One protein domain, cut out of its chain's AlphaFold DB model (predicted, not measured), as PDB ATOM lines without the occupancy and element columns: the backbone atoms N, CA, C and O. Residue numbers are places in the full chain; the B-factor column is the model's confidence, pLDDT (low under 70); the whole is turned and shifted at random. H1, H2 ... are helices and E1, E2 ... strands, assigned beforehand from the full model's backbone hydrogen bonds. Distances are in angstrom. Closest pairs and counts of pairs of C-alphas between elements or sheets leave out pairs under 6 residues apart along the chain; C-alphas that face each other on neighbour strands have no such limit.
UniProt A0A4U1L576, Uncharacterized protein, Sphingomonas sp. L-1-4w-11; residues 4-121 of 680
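AT A GLANCE: This is residues 4 to 121 of the 680 residues of an uncharacterized protein of Sphingomonas sp. L-1-4w-11 (UniProt A0A4U1L576). Four helices run up and down side by side in a bundle, and a strongly twisted sheet of four strands lies across one end of it, near where H2 and H4 end. H2 is in the middle of the bundle, touching the other three helices, and only its last turns, residues 34 to 40, graze the sheet, at E1. The printed part has 118 residues, with H1 H2 H3 H4 first and E1 E2 E3 E4 after them; the sheet's order is E1 - E2 - E3 - E4, all antiparallel, and the class is mixed, helices and strands. It is compact, with a radius of gyration of the C-alphas of 14.2 A and spans of 39 by 35 by 26 A.

IN THESE COORDINATES: Find C-alpha 4 at (315.547, -15.312, 55.415); from there H1 runs through residues 4 to 18, 20.9 A long. H2 takes residues 24 to 40, 24.0 A, H3 residues 46 to 59, 20.3 A, and H4 residues 64 to 79, 22.0 A, ending at C-alpha 79 (302.005, -23.749, 47.712). Next come E1, residues 83 to 87, E2, residues 93 to 100, 19.4 A, and E3, residues 106 to 112, 20.2 A. E4, residues 118 to 120, ends at C-alpha 120 (316.353, -35.413, 55.447).

HOW THE PARTS SIT: Begin with H1 and H2, a helical hairpin that touches at Glu 12 and Ser 31, closest C-alphas 5.4 A apart, at a shallow tilt of 8 degrees, opposite ways. H1 touches H3 the same way at 18 degrees, a shallow tilt, with C-alphas 17 and 56 closest at 5.7 A. H2 touches H4 at a steep tilt of 39 degrees, the same way, with C-alphas 33 and 78 closest at 4.3 A. H4 touches H3 with residues 64 to 71 alone, C-alphas 57 and 67 being closest at 6.7 A. H1 and H4 are apart. In H1, H2, H3 and H4 every O i to N i+4 pair is within hydrogen-bond range. The closest C-alphas of H2 and E1, Gln 37 and Arg 83, are 5.3 A apart. The strands form a meander, each the antiparallel neighbour of the one before: look for N 84 and O 97 at 2.9 A between E1 and E2, N 96 and O 110 at 2.7 A between E2 and E3, and N 111 and O 119 at 2.8 A between E3 and E4.

THE WHOLE: The two C-alphas farthest apart, those of Lys 65 and Ala 89, are 43.1 A apart. The printed part has no cut, and its links between named elements are tight. Mean pLDDT of the printed part is 84.9; look for values under 70 at residues 100 to 106 and 115 to 116.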
ATOM      1  N   TYR A   4     315.296 -13.980  55.955       76.06
ATOM      2  CA  TYR A   4     315.547 -15.312  55.415       76.06
ATOM      3  C   TYR A   4     314.844 -15.536  54.070       76.06
ATOM      4  O   TYR A   4     315.487 -15.977  53.118       76.06
ATOM      5  N   GLY A   5     313.546 -15.222  53.982       80.06
ATOM      6  CA  GLY A   5     312.779 -15.344  52.745       80.06
ATOM      7  C   GLY A   5     313.429 -14.571  51.598       80.06
ATOM      8  O   GLY A   5     313.603 -15.121  50.513       80.06
ATOM      9  N   GLU A   6     313.862 -13.334  51.849       82.75
ATOM     10  CA  GLU A   6     314.551 -12.498  50.859       82.75
ATOM     11  C   GLU A   6     315.903 -13.082  50.427       82.75
ATOM     12  O   GLU A   6     316.189 -13.162  49.231       82.75
ATOM     13  N   ALA A   7     316.728 -13.541  51.373       80.12
ATOM     14  CA  ALA A   7     318.005 -14.181  51.058       80.12
ATOM     15  C   ALA A   7     317.815 -15.467  50.235       80.12
ATOM     16  O   ALA A   7     318.546 -15.696  49.267       80.12
ATOM     17  N   ALA A   8     316.812 -16.278  50.580       83.94
ATOM     18  CA  ALA A   8     316.462 -17.488  49.847       83.94
ATOM     19  C   ALA A   8     315.951 -17.166  48.433       83.94
ATOM     20  O   ALA A   8     316.407 -17.777  47.469       83.94
ATOM     21  N   LEU A   9     315.077 -16.165  48.282       89.12
ATOM     22  CA  LEU A   9     314.611 -15.701  46.972       89.12
ATOM     23  C   LEU A   9     315.782 -15.239  46.096       89.12
ATOM     24  O   LEU A   9     315.865 -15.625  44.934       89.12
ATOM     25  N   ASN A  10     316.709 -14.458  46.655       88.38
ATOM     26  CA  ASN A  10     317.891 -13.986  45.935       88.38
ATOM     27  C   ASN A  10     318.793 -15.142  45.482       88.38
ATOM     28  O   ASN A  10     319.293 -15.122  44.355       88.38
ATOM     29  N   ALA A  11     318.975 -16.162  46.324       86.38
ATOM     30  CA  ALA A  11     319.735 -17.360  45.974       86.38
ATOM     31  C   ALA A  11     319.069 -18.149  44.833       86.38
ATOM     32  O   ALA A  11     319.746 -18.547  43.885       86.38
ATOM     33  N   GLU A  12     317.746 -18.315  44.874       91.56
ATOM     34  CA  GLU A  12     316.987 -19.000  43.821       91.56
ATOM     35  C   GLU A  12     317.002 -18.219  42.498       91.56
ATOM     36  O   GLU A  12     317.224 -18.794  41.431       91.56
ATOM     37  N   VAL A  13     316.861 -16.891  42.553       92.12
ATOM     38  CA  VAL A  13     317.007 -16.000  41.389       92.12
ATOM     39  C   VAL A  13     318.407 -16.114  40.778       92.12
ATOM     40  O   VAL A  13     318.544 -16.216  39.556       92.12
ATOM     41  N   ALA A  14     319.454 -16.138  41.607       88.50
ATOM     42  CA  ALA A  14     320.824 -16.329  41.142       88.50
ATOM     43  C   ALA A  14     321.020 -17.710  40.492       88.50
ATOM     44  O   ALA A  14     321.626 -17.797  39.424       88.50
ATOM     45  N   ALA A  15     320.455 -18.770  41.080       88.38
ATOM     46  CA  ALA A  15     320.523 -20.124  40.539       88.38
ATOM     47  C   ALA A  15     319.862 -20.227  39.155       88.38
ATOM     48  O   ALA A  15     320.443 -20.822  38.241       88.38
ATOM     49  N   VAL A  16     318.698 -19.590  38.970       90.38
ATOM     50  CA  VAL A  16     318.023 -19.493  37.663       90.38
ATOM     51  C   VAL A  16     318.900 -18.757  36.650       90.38
ATOM     52  O   VAL A  16     319.074 -19.252  35.542       90.38
ATOM     53  N   ARG A  17     319.514 -17.629  37.025       91.06
ATOM     54  CA  ARG A  17     320.395 -16.851  36.132       91.06
ATOM     55  C   ARG A  17     321.681 -17.582  35.746       91.06
ATOM     56  O   ARG A  17     322.179 -17.402  34.639       91.06
ATOM     57  N   SER A  18     322.233 -18.395  36.646       86.12
ATOM     58  CA  SER A  18     323.534 -19.052  36.447       86.12
ATOM     59  C   SER A  18     323.489 -20.344  35.624       86.12
ATOM     60  O   SER A  18     324.541 -20.898  35.304       86.12
ATOM     61  N   ILE A  19     322.301 -20.863  35.295       85.56
ATOM     62  CA  ILE A  19     322.173 -22.168  34.640       85.56
ATOM     63  C   ILE A  19     322.521 -22.092  33.137       85.56
ATOM     64  O   ILE A  19     322.083 -21.200  32.404       85.56
ATOM     65  N   GLY A  20     323.314 -23.059  32.659       75.19
ATOM     66  CA  GLY A  20     323.676 -23.194  31.241       75.19
ATOM     67  C   GLY A  20     322.472 -23.476  30.328       75.19
ATOM     68  O   GLY A  20     321.345 -23.631  30.789       75.19
ATOM     69  N   SER A  21     322.683 -23.558  29.008       73.00
ATOM     70  CA  SER A  21     321.591 -23.748  28.029       73.00
ATOM     71  C   SER A  21     320.757 -25.019  28.249       73.00
ATOM     72  O   SER A  21     319.568 -25.032  27.932       73.00
ATOM     73  N   GLY A  22     321.341 -26.067  28.838       76.25
ATOM     74  CA  GLY A  22     320.634 -27.282  29.238       76.25
ATOM     75  C   GLY A  22     320.030 -27.180  30.643       76.25
ATOM     76  O   GLY A  22     320.738 -26.902  31.606       76.25
ATOM     77  N   GLY A  23     318.730 -27.462  30.777       82.38
ATOM     78  CA  GLY A  23     318.070 -27.620  32.083       82.38
ATOM     79  C   GLY A  23     317.464 -26.352  32.699       82.38
ATOM     80  O   GLY A  23     316.965 -26.427  33.821       82.38
ATOM     81  N   ARG A  24     317.433 -25.224  31.970       88.69
ATOM     82  CA  ARG A  24     316.816 -23.946  32.396       88.69
ATOM     83  C   ARG A  24     315.398 -24.107  32.937       88.69
ATOM     84  O   ARG A  24     315.096 -23.648  34.033       88.69
ATOM     85  N   ASN A  25     314.558 -24.829  32.199       87.75
ATOM     86  CA  ASN A  25     313.172 -25.069  32.583       87.75
ATOM     87  C   ASN A  25     313.066 -25.903  33.885       87.75
ATOM     88  O   ASN A  25     312.315 -25.572  34.799       87.75
ATOM     89  N   ALA A  26     313.906 -26.934  34.033       86.88
ATOM     90  CA  ALA A  26     313.952 -27.743  35.253       86.88
ATOM     91  C   ALA A  26     314.452 -26.948  36.475       86.88
ATOM     92  O   ALA A  26     313.937 -27.138  37.574       86.88
ATOM     93  N   GLN A  27     315.431 -26.051  36.297       91.69
ATOM     94  CA  GLN A  27     315.885 -25.154  37.364       91.69
ATOM     95  C   GLN A  27     314.786 -24.167  37.762       91.69
ATOM     96  O   GLN A  27     314.494 -24.052  38.948       91.69
ATOM     97  N   LEU A  28     314.125 -23.528  36.790       92.62
ATOM     98  CA  LEU A  28     312.996 -22.634  37.050       92.62
ATOM     99  C   LEU A  28     311.881 -23.344  37.819       92.62
ATOM    100  O   LEU A  28     311.343 -22.780  38.765       92.62
ATOM    101  N   ASN A  29     311.555 -24.590  37.462       91.25
ATOM    102  CA  ASN A  29     310.547 -25.365  38.179       91.25
ATOM    103  C   ASN A  29     310.939 -25.621  39.642       91.25
ATOM    104  O   ASN A  29     310.114 -25.417  40.531       91.25
ATOM    105  N   ARG A  30     312.196 -26.019  39.899       88.31
ATOM    106  CA  ARG A  30     312.711 -26.232  41.263       88.31
ATOM    107  C   ARG A  30     312.700 -24.947  42.086       88.31
ATOM    108  O   ARG A  30     312.222 -24.970  43.216       88.31
ATOM    109  N   SER A  31     313.165 -23.840  41.512       91.31
ATOM    110  CA  SER A  31     313.187 -22.536  42.178       91.31
ATOM    111  C   SER A  31     311.773 -22.004  42.428       91.31
ATOM    112  O   SER A  31     311.480 -21.530  43.520       91.31
ATOM    113  N   ALA A  32     310.852 -22.166  41.472       92.12
ATOM    114  CA  ALA A  32     309.441 -21.817  41.643       92.12
ATOM    115  C   ALA A  32     308.766 -22.643  42.738       92.12
ATOM    116  O   ALA A  32     308.001 -22.095  43.528       92.12
ATOM    117  N   PHE A  33     309.065 -23.943  42.804       90.31
ATOM    118  CA  PHE A  33     308.614 -24.807  43.886       90.31
ATOM    119  C   PHE A  33     309.149 -24.310  45.231       90.31
ATOM    120  O   PHE A  33     308.347 -23.979  46.098       90.31
ATOM    121  N   ALA A  34     310.469 -24.173  45.383       86.38
ATOM    122  CA  ALA A  34     311.109 -23.764  46.634       86.38
ATOM    123  C   ALA A  34     310.612 -22.398  47.140       86.38
ATOM    124  O   ALA A  34     310.242 -22.271  48.307       86.38
ATOM    125  N   VAL A  35     310.529 -21.394  46.260       89.81
ATOM    126  CA  VAL A  35     310.010 -20.061  46.601       89.81
ATOM    127  C   VAL A  35     308.535 -20.128  46.995       89.81
ATOM    128  O   VAL A  35     308.141 -19.522  47.988       89.81
ATOM    129  N   ALA A  36     307.714 -20.910  46.292       89.88
ATOM    130  CA  ALA A  36     306.306 -21.057  46.647       89.88
ATOM    131  C   ALA A  36     306.078 -21.793  47.980       89.88
ATOM    132  O   ALA A  36     305.099 -21.498  48.663       89.88
ATOM    133  N   GLN A  37     306.979 -22.691  48.403       88.00
ATOM    134  CA  GLN A  37     306.927 -23.276  49.753       88.00
ATOM    135  C   GLN A  37     307.136 -22.216  50.844       88.00
ATOM    136  O   GLN A  37     306.522 -22.303  51.908       88.00
ATOM    137  N   LEU A  38     307.998 -21.226  50.581       85.38
ATOM    138  CA  LEU A  38     308.265 -20.105  51.484       85.38
ATOM    139  C   LEU A  38     307.119 -19.092  51.491       85.38
ATOM    140  O   LEU A  38     306.775 -18.576  52.548       85.38
ATOM    141  N   VAL A  39     306.486 -18.855  50.340       86.31
ATOM    142  CA  VAL A  39     305.249 -18.063  50.245       86.31
ATOM    143  C   VAL A  39     304.118 -18.724  51.038       86.31
ATOM    144  O   VAL A  39     303.420 -18.052  51.787       86.31
ATOM    145  N   ALA A  40     303.956 -20.047  50.938       82.94
ATOM    146  CA  ALA A  40     302.948 -20.772  51.716       82.94
ATOM    147  C   ALA A  40     303.229 -20.810  53.226       82.94
ATOM    148  O   ALA A  40     302.297 -21.009  54.002       82.94
ATOM    149  N   GLY A  41     304.490 -20.631  53.630       76.94
ATOM    150  CA  GLY A  41     304.904 -20.406  55.019       76.94
ATOM    151  C   GLY A  41     305.038 -18.923  55.386       76.94
ATOM    152  O   GLY A  41     305.797 -18.603  56.294       76.94
ATOM    153  N   GLU A  42     304.399 -18.024  54.623       77.38
ATOM    154  CA  GLU A  42     304.324 -16.570  54.863       77.38
ATOM    155  C   GLU A  42     305.684 -15.846  54.997       77.38
ATOM    156  O   GLU A  42     305.780 -14.726  55.499       77.38
ATOM    157  N   GLN A  43     306.764 -16.442  54.486       79.12
ATOM    158  CA  GLN A  43     308.108 -15.853  54.522       79.12
ATOM    159  C   GLN A  43     308.316 -14.804  53.418       79.12
ATOM    160  O   GLN A  43     309.132 -13.888  53.556       79.12
ATOM    161  N   LEU A  44     307.579 -14.933  52.312       85.00
ATOM    162  CA  LEU A  44     307.691 -14.110  51.111       85.00
ATOM    163  C   LEU A  44     306.318 -13.635  50.642       85.00
ATOM    164  O   LEU A  44     305.341 -14.376  50.717       85.00
ATOM    165  N   ASP A  45     306.275 -12.420  50.101       84.88
ATOM    166  CA  ASP A  45     305.099 -11.925  49.389       84.88
ATOM    167  C   ASP A  45     305.033 -12.612  48.007       84.88
ATOM    168  O   ASP A  45     306.046 -12.625  47.288       84.88
ATOM    169  N   PRO A  46     303.894 -13.229  47.636       90.19
ATOM    170  CA  PRO A  46     303.762 -13.993  46.402       90.19
ATOM    171  C   PRO A  46     304.084 -13.191  45.138       90.19
ATOM    172  O   PRO A  46     304.733 -13.720  44.233       90.19
ATOM    173  N   ASP A  47     303.641 -11.939  45.063       90.00
ATOM    174  CA  ASP A  47     303.688 -11.154  43.830       90.00
ATOM    175  C   ASP A  47     305.110 -10.704  43.446       90.00
ATOM    176  O   ASP A  47     305.547 -11.004  42.324       90.00
ATOM    177  N   PRO A  48     305.895 -10.051  44.329       92.19
ATOM    178  CA  PRO A  48     307.270  -9.683  44.013       92.19
ATOM    179  C   PRO A  48     308.166 -10.915  43.850       92.19
ATOM    180  O   PRO A  48     309.029 -10.919  42.972       92.19
ATOM    181  N   ALA A  49     307.939 -11.987  44.618       92.69
ATOM    182  CA  ALA A  49     308.725 -13.213  44.509       92.69
ATOM    183  C   ALA A  49     308.505 -13.922  43.163       92.69
ATOM    184  O   ALA A  49     309.463 -14.320  42.493       92.69
ATOM    185  N   ARG A  50     307.247 -14.029  42.718       93.50
ATOM    186  CA  ARG A  50     306.911 -14.620  41.419       93.50
ATOM    187  C   ARG A  50     307.445 -13.783  40.261       93.50
ATOM    188  O   ARG A  50     307.941 -14.347  39.286       93.50
ATOM    189  N   ARG A  51     307.381 -12.451  40.375       93.38
ATOM    190  CA  ARG A  51     307.940 -11.527  39.381       93.38
ATOM    191  C   ARG A  51     309.460 -11.651  39.273       93.38
ATOM    192  O   ARG A  51     309.969 -11.759  38.165       93.38
ATOM    193  N   ALA A  52     310.170 -11.718  40.398       94.88
ATOM    194  CA  ALA A  52     311.625 -11.856  40.406       94.88
ATOM    195  C   ALA A  52     312.097 -13.138  39.695       94.88
ATOM    196  O   ALA A  52     313.049 -13.100  38.916       94.88
ATOM    197  N   LEU A  53     311.405 -14.266  39.906       94.88
ATOM    198  CA  LEU A  53     311.701 -15.514  39.191       94.88
ATOM    199  C   LEU A  53     311.369 -15.439  37.696       94.88
ATOM    200  O   LEU A  53     312.099 -16.003  36.881       94.88
ATOM    201  N   TYR A  54     310.279 -14.759  37.333       95.19
ATOM    202  CA  TYR A  54     309.911 -14.537  35.935       95.19
ATOM    203  C   TYR A  54     310.988 -13.732  35.200       95.19
ATOM    204  O   TYR A  54     311.454 -14.156  34.142       95.19
ATOM    205  N   ASP A  55     311.422 -12.612  35.782       94.19
ATOM    206  CA  ASP A  55     312.435 -11.735  35.192       94.19
ATOM    207  C   ASP A  55     313.773 -12.483  35.036       94.19
ATOM    208  O   ASP A  55     314.368 -12.479  33.956       94.19
ATOM    209  N   ALA A  56     314.180 -13.239  36.063       93.44
ATOM    210  CA  ALA A  56     315.372 -14.085  36.026       93.44
ATOM    211  C   ALA A  56     315.317 -15.147  34.917       93.44
ATOM    212  O   ALA A  56     316.301 -15.355  34.210       93.44
ATOM    213  N   ALA A  57     314.176 -15.814  34.736       92.31
ATOM    214  CA  ALA A  57     314.006 -16.818  33.690       92.31
ATOM    215  C   ALA A  57     314.034 -16.202  32.285       92.31
ATOM    216  O   ALA A  57     314.650 -16.766  31.376       92.31
ATOM    217  N   ASN A  58     313.407 -15.037  32.116       92.56
ATOM    218  CA  ASN A  58     313.357 -14.316  30.850       92.56
ATOM    219  C   ASN A  58     314.760 -13.888  30.384       92.56
ATOM    220  O   ASN A  58     315.093 -14.033  29.210       92.56
ATOM    221  N   GLU A  59     315.627 -13.460  31.308       91.50
ATOM    222  CA  GLU A  59     317.033 -13.125  31.023       91.50
ATOM    223  C   GLU A  59     317.857 -14.320  30.508       91.50
ATOM    224  O   GLU A  59     318.839 -14.134  29.790       91.50
ATOM    225  N   THR A  60     317.452 -15.559  30.812       87.69
ATOM    226  CA  THR A  60     318.126 -16.763  30.294       87.69
ATOM    227  C   THR A  60     317.714 -17.128  28.863       87.69
ATOM    228  O   THR A  60     318.318 -18.024  28.274       87.69
ATOM    229  N   GLY A  61     316.717 -16.453  28.280       84.56
ATOM    230  CA  GLY A  61     316.228 -16.704  26.919       84.56
ATOM    231  C   GLY A  61     315.216 -17.852  26.795       84.56
ATOM    232  O   GLY A  61     315.107 -18.440  25.721       84.56
ATOM    233  N   LEU A  62     314.516 -18.205  27.880       86.75
ATOM    234  CA  LEU A  62     313.352 -19.102  27.829       86.75
ATOM    235  C   LEU A  62     312.154 -18.406  27.158       86.75
ATOM    236  O   LEU A  62     311.971 -17.199  27.312       86.75
ATOM    237  N   ASP A  63     311.318 -19.168  26.446       90.94
ATOM    238  CA  ASP A  63     310.095 -18.624  25.848       90.94
ATOM    239  C   ASP A  63     309.084 -18.215  26.928       90.94
ATOM    240  O   ASP A  63     308.888 -18.907  27.928       90.94
ATOM    241  N   ARG A  64     308.380 -17.105  26.696       89.88
ATOM    242  CA  ARG A  64     307.415 -16.546  27.647       89.88
ATOM    243  C   ARG A  64     306.334 -17.545  28.070       89.88
ATOM    244  O   ARG A  64     306.019 -17.620  29.256       89.88
ATOM    245  N   LYS A  65     305.761 -18.313  27.136       89.00
ATOM    246  CA  LYS A  65     304.702 -19.282  27.473       89.00
ATOM    247  C   LYS A  65     305.256 -20.444  28.293       89.00
ATOM    248  O   LYS A  65     304.562 -20.961  29.166       89.00
ATOM    249  N   GLU A  66     306.502 -20.832  28.030       90.44
ATOM    250  CA  GLU A  66     307.203 -21.866  28.791       90.44
ATOM    251  C   GLU A  66     307.483 -21.404  30.228       90.44
ATOM    252  O   GLU A  66     307.177 -22.132  31.172       90.44
ATOM    253  N   ILE A  67     307.955 -20.165  30.415       92.69
ATOM    254  CA  ILE A  67     308.160 -19.564  31.744       92.69
ATOM    255  C   ILE A  67     306.847 -19.535  32.532       92.69
ATOM    256  O   ILE A  67     306.805 -19.990  33.676       92.69
ATOM    257  N   GLU A  68     305.765 -19.028  31.932       92.25
ATOM    258  CA  GLU A  68     304.462 -18.903  32.596       92.25
ATOM    259  C   GLU A  68     303.911 -20.269  33.041       92.25
ATOM    260  O   GLU A  68     303.478 -20.412  34.191       92.25
ATOM    261  N   ALA A  69     303.979 -21.287  32.175       91.88
ATOM    262  CA  ALA A  69     303.520 -22.641  32.486       91.88
ATOM    263  C   ALA A  69     304.364 -23.307  33.586       91.88
ATOM    264  O   ALA A  69     303.818 -23.920  34.512       91.88
ATOM    265  N   THR A  70     305.687 -23.160  33.525       92.81
ATOM    266  CA  THR A  70     306.608 -23.754  34.500       92.81
ATOM    267  C   THR A  70     306.503 -23.104  35.865       92.81
ATOM    268  O   THR A  70     306.447 -23.820  36.870       92.81
ATOM    269  N   LEU A  71     306.425 -21.770  35.906       93.12
ATOM    270  CA  LEU A  71     306.146 -21.039  37.134       93.12
ATOM    271  C   LEU A  71     304.806 -21.485  37.705       93.12
ATOM    272  O   LEU A  71     304.762 -21.851  38.867       93.12
ATOM    273  N   ALA A  72     303.729 -21.534  36.913       91.69
ATOM    274  CA  ALA A  72     302.418 -21.953  37.414       91.69
ATOM    275  C   ALA A  72     302.438 -23.368  38.022       91.69
ATOM    276  O   ALA A  72     301.874 -23.583  39.097       91.69
ATOM    277  N   SER A  73     303.116 -24.317  37.366       90.62
ATOM    278  CA  SER A  73     303.244 -25.699  37.840       90.62
ATOM    279  C   SER A  73     304.054 -25.798  39.138       90.62
ATOM    280  O   SER A  73     303.556 -26.321  40.138       90.62
ATOM    281  N   GLY A  74     305.272 -25.243  39.153       89.25
ATOM    282  CA  GLY A  74     306.139 -25.254  40.336       89.25
ATOM    283  C   GLY A  74     305.513 -24.500  41.508       89.25
ATOM    284  O   GLY A  74     305.497 -25.000  42.629       89.25
ATOM    285  N   TRP A  75     304.892 -23.353  41.231       93.31
ATOM    286  CA  TRP A  75     304.235 -22.521  42.233       93.31
ATOM    287  C   TRP A  75     303.054 -23.229  42.890       93.31
ATOM    288  O   TRP A  75     302.955 -23.271  44.113       93.31
ATOM    289  N   LYS A  76     302.180 -23.862  42.095       91.25
ATOM    290  CA  LYS A  76     301.055 -24.649  42.620       91.25
ATOM    291  C   LYS A  76     301.538 -25.791  43.519       91.25
ATOM    292  O   LYS A  76     300.957 -26.018  44.578       91.25
ATOM    293  N   ALA A  77     302.583 -26.507  43.103       84.50
ATOM    294  CA  ALA A  77     303.145 -27.609  43.878       84.50
ATOM    295  C   ALA A  77     303.819 -27.129  45.175       84.50
ATOM    296  O   ALA A  77     303.648 -27.764  46.217       84.50
ATOM    297  N   GLY A  78     304.537 -26.003  45.139       85.19
ATOM    298  CA  GLY A  78     305.175 -25.425  46.323       85.19
ATOM    299  C   GLY A  78     304.157 -24.883  47.325       85.19
ATOM    300  O   GLY A  78     304.272 -25.166  48.515       85.19
ATOM    301  N   LEU A  79     303.088 -24.230  46.848       85.88
ATOM    302  CA  LEU A  79     302.005 -23.749  47.712       85.88
ATOM    303  C   LEU A  79     301.311 -24.879  48.493       85.88
ATOM    304  O   LEU A  79     300.848 -24.676  49.612       85.88
ATOM    305  N   ALA A  80     301.252 -26.083  47.921       82.25
ATOM    306  CA  ALA A  80     300.676 -27.256  48.578       82.25
ATOM    307  C   ALA A  80     301.593 -27.888  49.653       82.25
ATOM    308  O   ALA A  80     301.138 -28.743  50.424       82.25
ATOM    309  N   ASN A  81     302.869 -27.486  49.704       81.00
ATOM    310  CA  ASN A  81     303.917 -28.083  50.533       81.00
ATOM    311  C   ASN A  81     304.713 -27.006  51.296       81.00
ATOM    312  O   ASN A  81     305.898 -26.831  51.017       81.00
ATOM    313  N   PRO A  82     304.106 -26.290  52.262       83.69
ATOM    314  CA  PRO A  82     304.794 -25.229  52.997       83.69
ATOM    315  C   PRO A  82     306.051 -25.741  53.716       83.69
ATOM    316  O   PRO A  82     306.092 -26.882  54.197       83.69
ATOM    317  N   ARG A  83     307.072 -24.881  53.789       87.25
ATOM    318  CA  ARG A  83     308.336 -25.131  54.498       87.25
ATOM    319  C   ARG A  83     308.485 -24.129  55.638       87.25
ATOM    320  O   ARG A  83     308.552 -22.931  55.383       87.25
ATOM    321  N   TYR A  84     308.618 -24.629  56.865       89.44
ATOM    322  CA  TYR A  84     308.764 -23.807  58.071       89.44
ATOM    323  C   TYR A  84     310.206 -23.879  58.601       89.44
ATOM    324  O   TYR A  84     310.575 -24.892  59.202       89.44
ATOM    325  N   PRO A  85     311.052 -22.862  58.345       88.75
ATOM    326  CA  PRO A  85     312.452 -22.848  58.767       88.75
ATOM    327  C   PRO A  85     312.612 -22.540  60.264       88.75
ATOM    328  O   PRO A  85     312.032 -21.596  60.794       88.75
ATOM    329  N   TYR A  86     313.455 -23.318  60.933       90.88
ATOM    330  CA  TYR A  86     313.898 -23.117  62.307       90.88
ATOM    331  C   TYR A  86     315.287 -22.484  62.295       90.88
ATOM    332  O   TYR A  86     316.182 -22.936  61.573       90.88
ATOM    333  N   HIS A  87     315.461 -21.444  63.106       90.12
ATOM    334  CA  HIS A  87     316.655 -20.608  63.103       90.12
ATOM    335  C   HIS A  87     317.386 -20.684  64.443       90.12
ATOM    336  O   HIS A  87     316.752 -20.828  65.489       90.12
ATOM    337  N   ASP A  88     318.708 -20.547  64.412       89.12
ATOM    338  CA  ASP A  88     319.494 -20.284  65.614       89.12
ATOM    339  C   ASP A  88     319.304 -18.840  66.113       89.12
ATOM    340  O   ASP A  88     318.579 -18.041  65.521       89.12
ATOM    341  N   ALA A  89     319.980 -18.487  67.208       86.25
ATOM    342  CA  ALA A  89     319.926 -17.139  67.772       86.25
ATOM    343  C   ALA A  89     320.465 -16.041  66.829       86.25
ATOM    344  O   ALA A  89     320.127 -14.874  66.993       86.25
ATOM    345  N   GLY A  90     321.301 -16.398  65.850       82.81
ATOM    346  CA  GLY A  90     321.834 -15.481  64.843       82.81
ATOM    347  C   GLY A  90     320.960 -15.365  63.592       82.81
ATOM    348  O   GLY A  90     321.335 -14.651  62.664       82.81
ATOM    349  N   GLY A  91     319.820 -16.063  63.535       82.44
ATOM    350  CA  GLY A  91     318.936 -16.076  62.370       82.44
ATOM    351  C   GLY A  91     319.390 -17.018  61.250       82.44
ATOM    352  O   GLY A  91     318.825 -16.982  60.158       82.44
ATOM    353  N   ARG A  92     320.384 -17.882  61.484       85.75
ATOM    354  CA  ARG A  92     320.796 -18.900  60.509       85.75
ATOM    355  C   ARG A  92     319.844 -20.089  60.573       85.75
ATOM    356  O   ARG A  92     319.538 -20.591  61.649       85.75
ATOM    357  N   VAL A  93     319.426 -20.592  59.412       88.12
ATOM    358  CA  VAL A  93     318.592 -21.800  59.330       88.12
ATOM    359  C   VAL A  93     319.365 -23.038  59.772       88.12
ATOM    360  O   VAL A  93     320.421 -23.353  59.217       88.12
ATOM    361  N   LEU A  94     318.794 -23.756  60.735       89.75
ATOM    362  CA  LEU A  94     319.288 -25.035  61.238       89.75
ATOM    363  C   LEU A  94     318.644 -26.200  60.486       89.75
ATOM    364  O   LEU A  94     319.321 -27.062  59.934       89.75
ATOM    365  N   TYR A  95     317.317 -26.196  60.446       91.50
ATOM    366  CA  TYR A  95     316.491 -27.189  59.776       91.50
ATOM    367  C   TYR A  95     315.141 -26.563  59.432       91.50
ATOM    368  O   TYR A  95     314.817 -25.470  59.882       91.50
ATOM    369  N   ALA A  96     314.330 -27.240  58.634       89.38
ATOM    370  CA  ALA A  96     312.976 -26.835  58.323       89.38
ATOM    371  C   ALA A  96     312.033 -28.025  58.429       89.38
ATOM    372  O   ALA A  96     312.405 -29.166  58.151       89.38
ATOM    373  N   LYS A  97     310.798 -27.747  58.828       88.56
ATOM    374  CA  LYS A  97     309.718 -28.726  58.816       88.56
ATOM    375  C   LYS A  97     308.994 -28.647  57.483       88.56
ATOM    376  O   LYS A  97     308.592 -27.565  57.052       88.56
ATOM    377  N   THR A  98     308.841 -29.788  56.828       83.88
ATOM    378  CA  THR A  98     308.206 -29.908  55.514       83.88
ATOM    379  C   THR A  98     307.185 -31.037  55.512       83.88
ATOM    380  O   THR A  98     307.206 -31.951  56.345       83.88
ATOM    381  N   ARG A  99     306.236 -30.966  54.579       75.81
ATOM    382  CA  ARG A  99     305.256 -32.030  54.356       75.81
ATOM    383  C   ARG A  99     305.905 -33.162  53.553       75.81
ATOM    384  O   ARG A  99     306.493 -32.915  52.508       75.81
ATOM    385  N   LEU A 100     305.789 -34.402  54.030       67.19
ATOM    386  CA  LEU A 100     306.274 -35.585  53.318       67.19
ATOM    387  C   LEU A 100     305.261 -36.008  52.250       67.19
ATOM    388  O   LEU A 100     304.066 -36.132  52.535       67.19
ATOM    389  N   ASP A 101     305.757 -36.324  51.055       55.47
ATOM    390  CA  ASP A 101     304.966 -36.883  49.956       55.47
ATOM    391  C   ASP A 101     304.665 -38.375  50.216       55.47
ATOM    392  O   ASP A 101     305.375 -39.292  49.796       55.47
ATOM    393  N   ARG A 102     303.670 -38.632  51.074       55.56
ATOM    394  CA  ARG A 102     303.204 -39.968  51.487       55.56
ATOM    395  C   ARG A 102     301.666 -39.966  51.573       55.56
ATOM    396  O   ARG A 102     301.080 -38.949  51.942       55.56
ATOM    397  N   PRO A 103     300.989 -41.117  51.364       45.88
ATOM    398  CA  PRO A 103     299.517 -41.222  51.350       45.88
ATOM    399  C   PRO A 103     298.823 -40.862  52.676       45.88
ATOM    400  O   PRO A 103     297.607 -40.696  52.717       45.88
ATOM    401  N   LYS A 104     299.576 -40.724  53.771       49.12
ATOM    402  CA  LYS A 104     299.106 -40.134  55.029       49.12
ATOM    403  C   LYS A 104     299.906 -38.855  55.234       49.12
ATOM    404  O   LYS A 104     301.129 -38.951  55.276       49.12
ATOM    405  N   GLN A 105     299.239 -37.706  55.352       51.97
ATOM    406  CA  GLN A 105     299.865 -36.395  55.555       51.97
ATOM    407  C   GLN A 105     300.787 -36.431  56.788       51.97
ATOM    408  O   GLN A 105     300.331 -36.284  57.918       51.97
ATOM    409  N   LYS A 106     302.075 -36.708  56.586       64.94
ATOM    410  CA  LYS A 106     303.084 -36.774  57.645       64.94
ATOM    411  C   LYS A 106     304.061 -35.630  57.438       64.94
ATOM    412  O   LYS A 106     304.444 -35.356  56.308       64.94
ATOM    413  N   TYR A 107     304.464 -34.986  58.522       74.31
ATOM    414  CA  TYR A 107     305.516 -33.976  58.496       74.31
ATOM    415  C   TYR A 107     306.873 -34.626  58.770       74.31
ATOM    416  O   TYR A 107     306.957 -35.627  59.487       74.31
ATOM    417  N   GLY A 108     307.918 -34.068  58.172       83.31
ATOM    418  CA  GLY A 108     309.311 -34.447  58.371       83.31
ATOM    419  C   GLY A 108     310.183 -33.214  58.569       83.31
ATOM    420  O   GLY A 108     309.715 -32.082  58.444       83.31
ATOM    421  N   TYR A 109     311.450 -33.450  58.889       88.62
ATOM    422  CA  TYR A 109     312.462 -32.406  58.996       88.62
ATOM    423  C   TYR A 109     313.482 -32.567  57.877       88.62
ATOM    424  O   TYR A 109     313.809 -33.697  57.508       88.62
ATOM    425  N   GLU A 110     313.994 -31.451  57.378       89.50
ATOM    426  CA  GLU A 110     315.114 -31.380  56.445       89.50
ATOM    427  C   GLU A 110     316.099 -30.308  56.920       89.50
ATOM    428  O   GLU A 110     315.688 -29.339  57.551       89.50
ATOM    429  N   HIS A 111     317.385 -30.435  56.612       89.12
ATOM    430  CA  HIS A 111     318.412 -29.444  56.949       89.12
ATOM    431  C   HIS A 111     319.242 -29.063  55.715       89.12
ATOM    432  O   HIS A 111     319.326 -29.862  54.775       89.12
ATOM    433  N   PRO A 112     319.852 -27.862  55.688       85.75
ATOM    434  CA  PRO A 112     320.702 -27.438  54.580       85.75
ATOM    435  C   PRO A 112     321.896 -28.379  54.381       85.75
ATOM    436  O   PRO A 112     322.570 -28.754  55.339       85.75
ATOM    437  N   ASP A 113     322.203 -28.725  53.132       80.62
ATOM    438  CA  ASP A 113     323.309 -29.632  52.796       80.62
ATOM    439  C   ASP A 113     324.676 -28.946  52.618       80.62
ATOM    440  O   ASP A 113     325.672 -29.627  52.366       80.62
ATOM    441  N   GLY A 114     324.717 -27.615  52.749       73.81
ATOM    442  CA  GLY A 114     325.905 -26.776  52.554       73.81
ATOM    443  C   GLY A 114     326.205 -26.400  51.096       73.81
ATOM    444  O   GLY A 114     327.090 -25.584  50.862       73.81
ATOM    445  N   ALA A 115     325.460 -26.941  50.130       68.00
ATOM    446  CA  ALA A 115     325.602 -26.706  48.691       68.00
ATOM    447  C   ALA A 115     324.340 -26.079  48.057       68.00
ATOM    448  O   ALA A 115     324.192 -26.074  46.837       68.00
ATOM    449  N   GLY A 116     323.432 -25.547  48.885       63.47
ATOM    450  CA  GLY A 116     322.166 -24.941  48.452       63.47
ATOM    451  C   GLY A 116     320.995 -25.926  48.343       63.47
ATOM    452  O   GLY A 116     319.894 -25.518  47.982       63.47
ATOM    453  N   GLY A 117     321.202 -27.202  48.671       71.06
ATOM    454  CA  GLY A 117     320.167 -28.229  48.748       71.06
ATOM    455  C   GLY A 117     319.742 -28.554  50.184       71.06
ATOM    456  O   GLY A 117     320.184 -27.941  51.159       71.06
ATOM    457  N   TRP A 118     318.857 -29.544  50.309       82.75
ATOM    458  CA  TRP A 118     318.275 -29.992  51.576       82.75
ATOM    459  C   TRP A 118     318.414 -31.507  51.727       82.75
ATOM    460  O   TRP A 118     318.221 -32.255  50.767       82.75
ATOM    461  N   LYS A 119     318.738 -31.969  52.938       84.38
ATOM    462  CA  LYS A 119     318.846 -33.391  53.299       84.38
ATOM    463  C   LYS A 119     317.835 -33.753  54.391       84.38
ATOM    464  O   LYS A 119     317.594 -32.928  55.270       84.38
ATOM    465  N   PRO A 120     317.275 -34.978  54.399       86.81
ATOM    466  CA  PRO A 120     316.353 -35.413  55.447       86.81
ATOM    467  C   PRO A 120     316.971 -35.385  56.854       86.81
ATOM    468  O   PRO A 120     318.156 -35.662  57.033       86.81
ATOM    469  N   GLY A 121     316.142 -35.122  57.863       86.94
ATOM    470  CA  GLY A 121     316.523 -35.024  59.273       86.94
ATOM    471  C   GLY A 121     316.906 -33.605  59.705       86.94
ATOM    472  O   GLY A 121     316.917 -32.681  58.898       86.94
TER     473      GLY A 121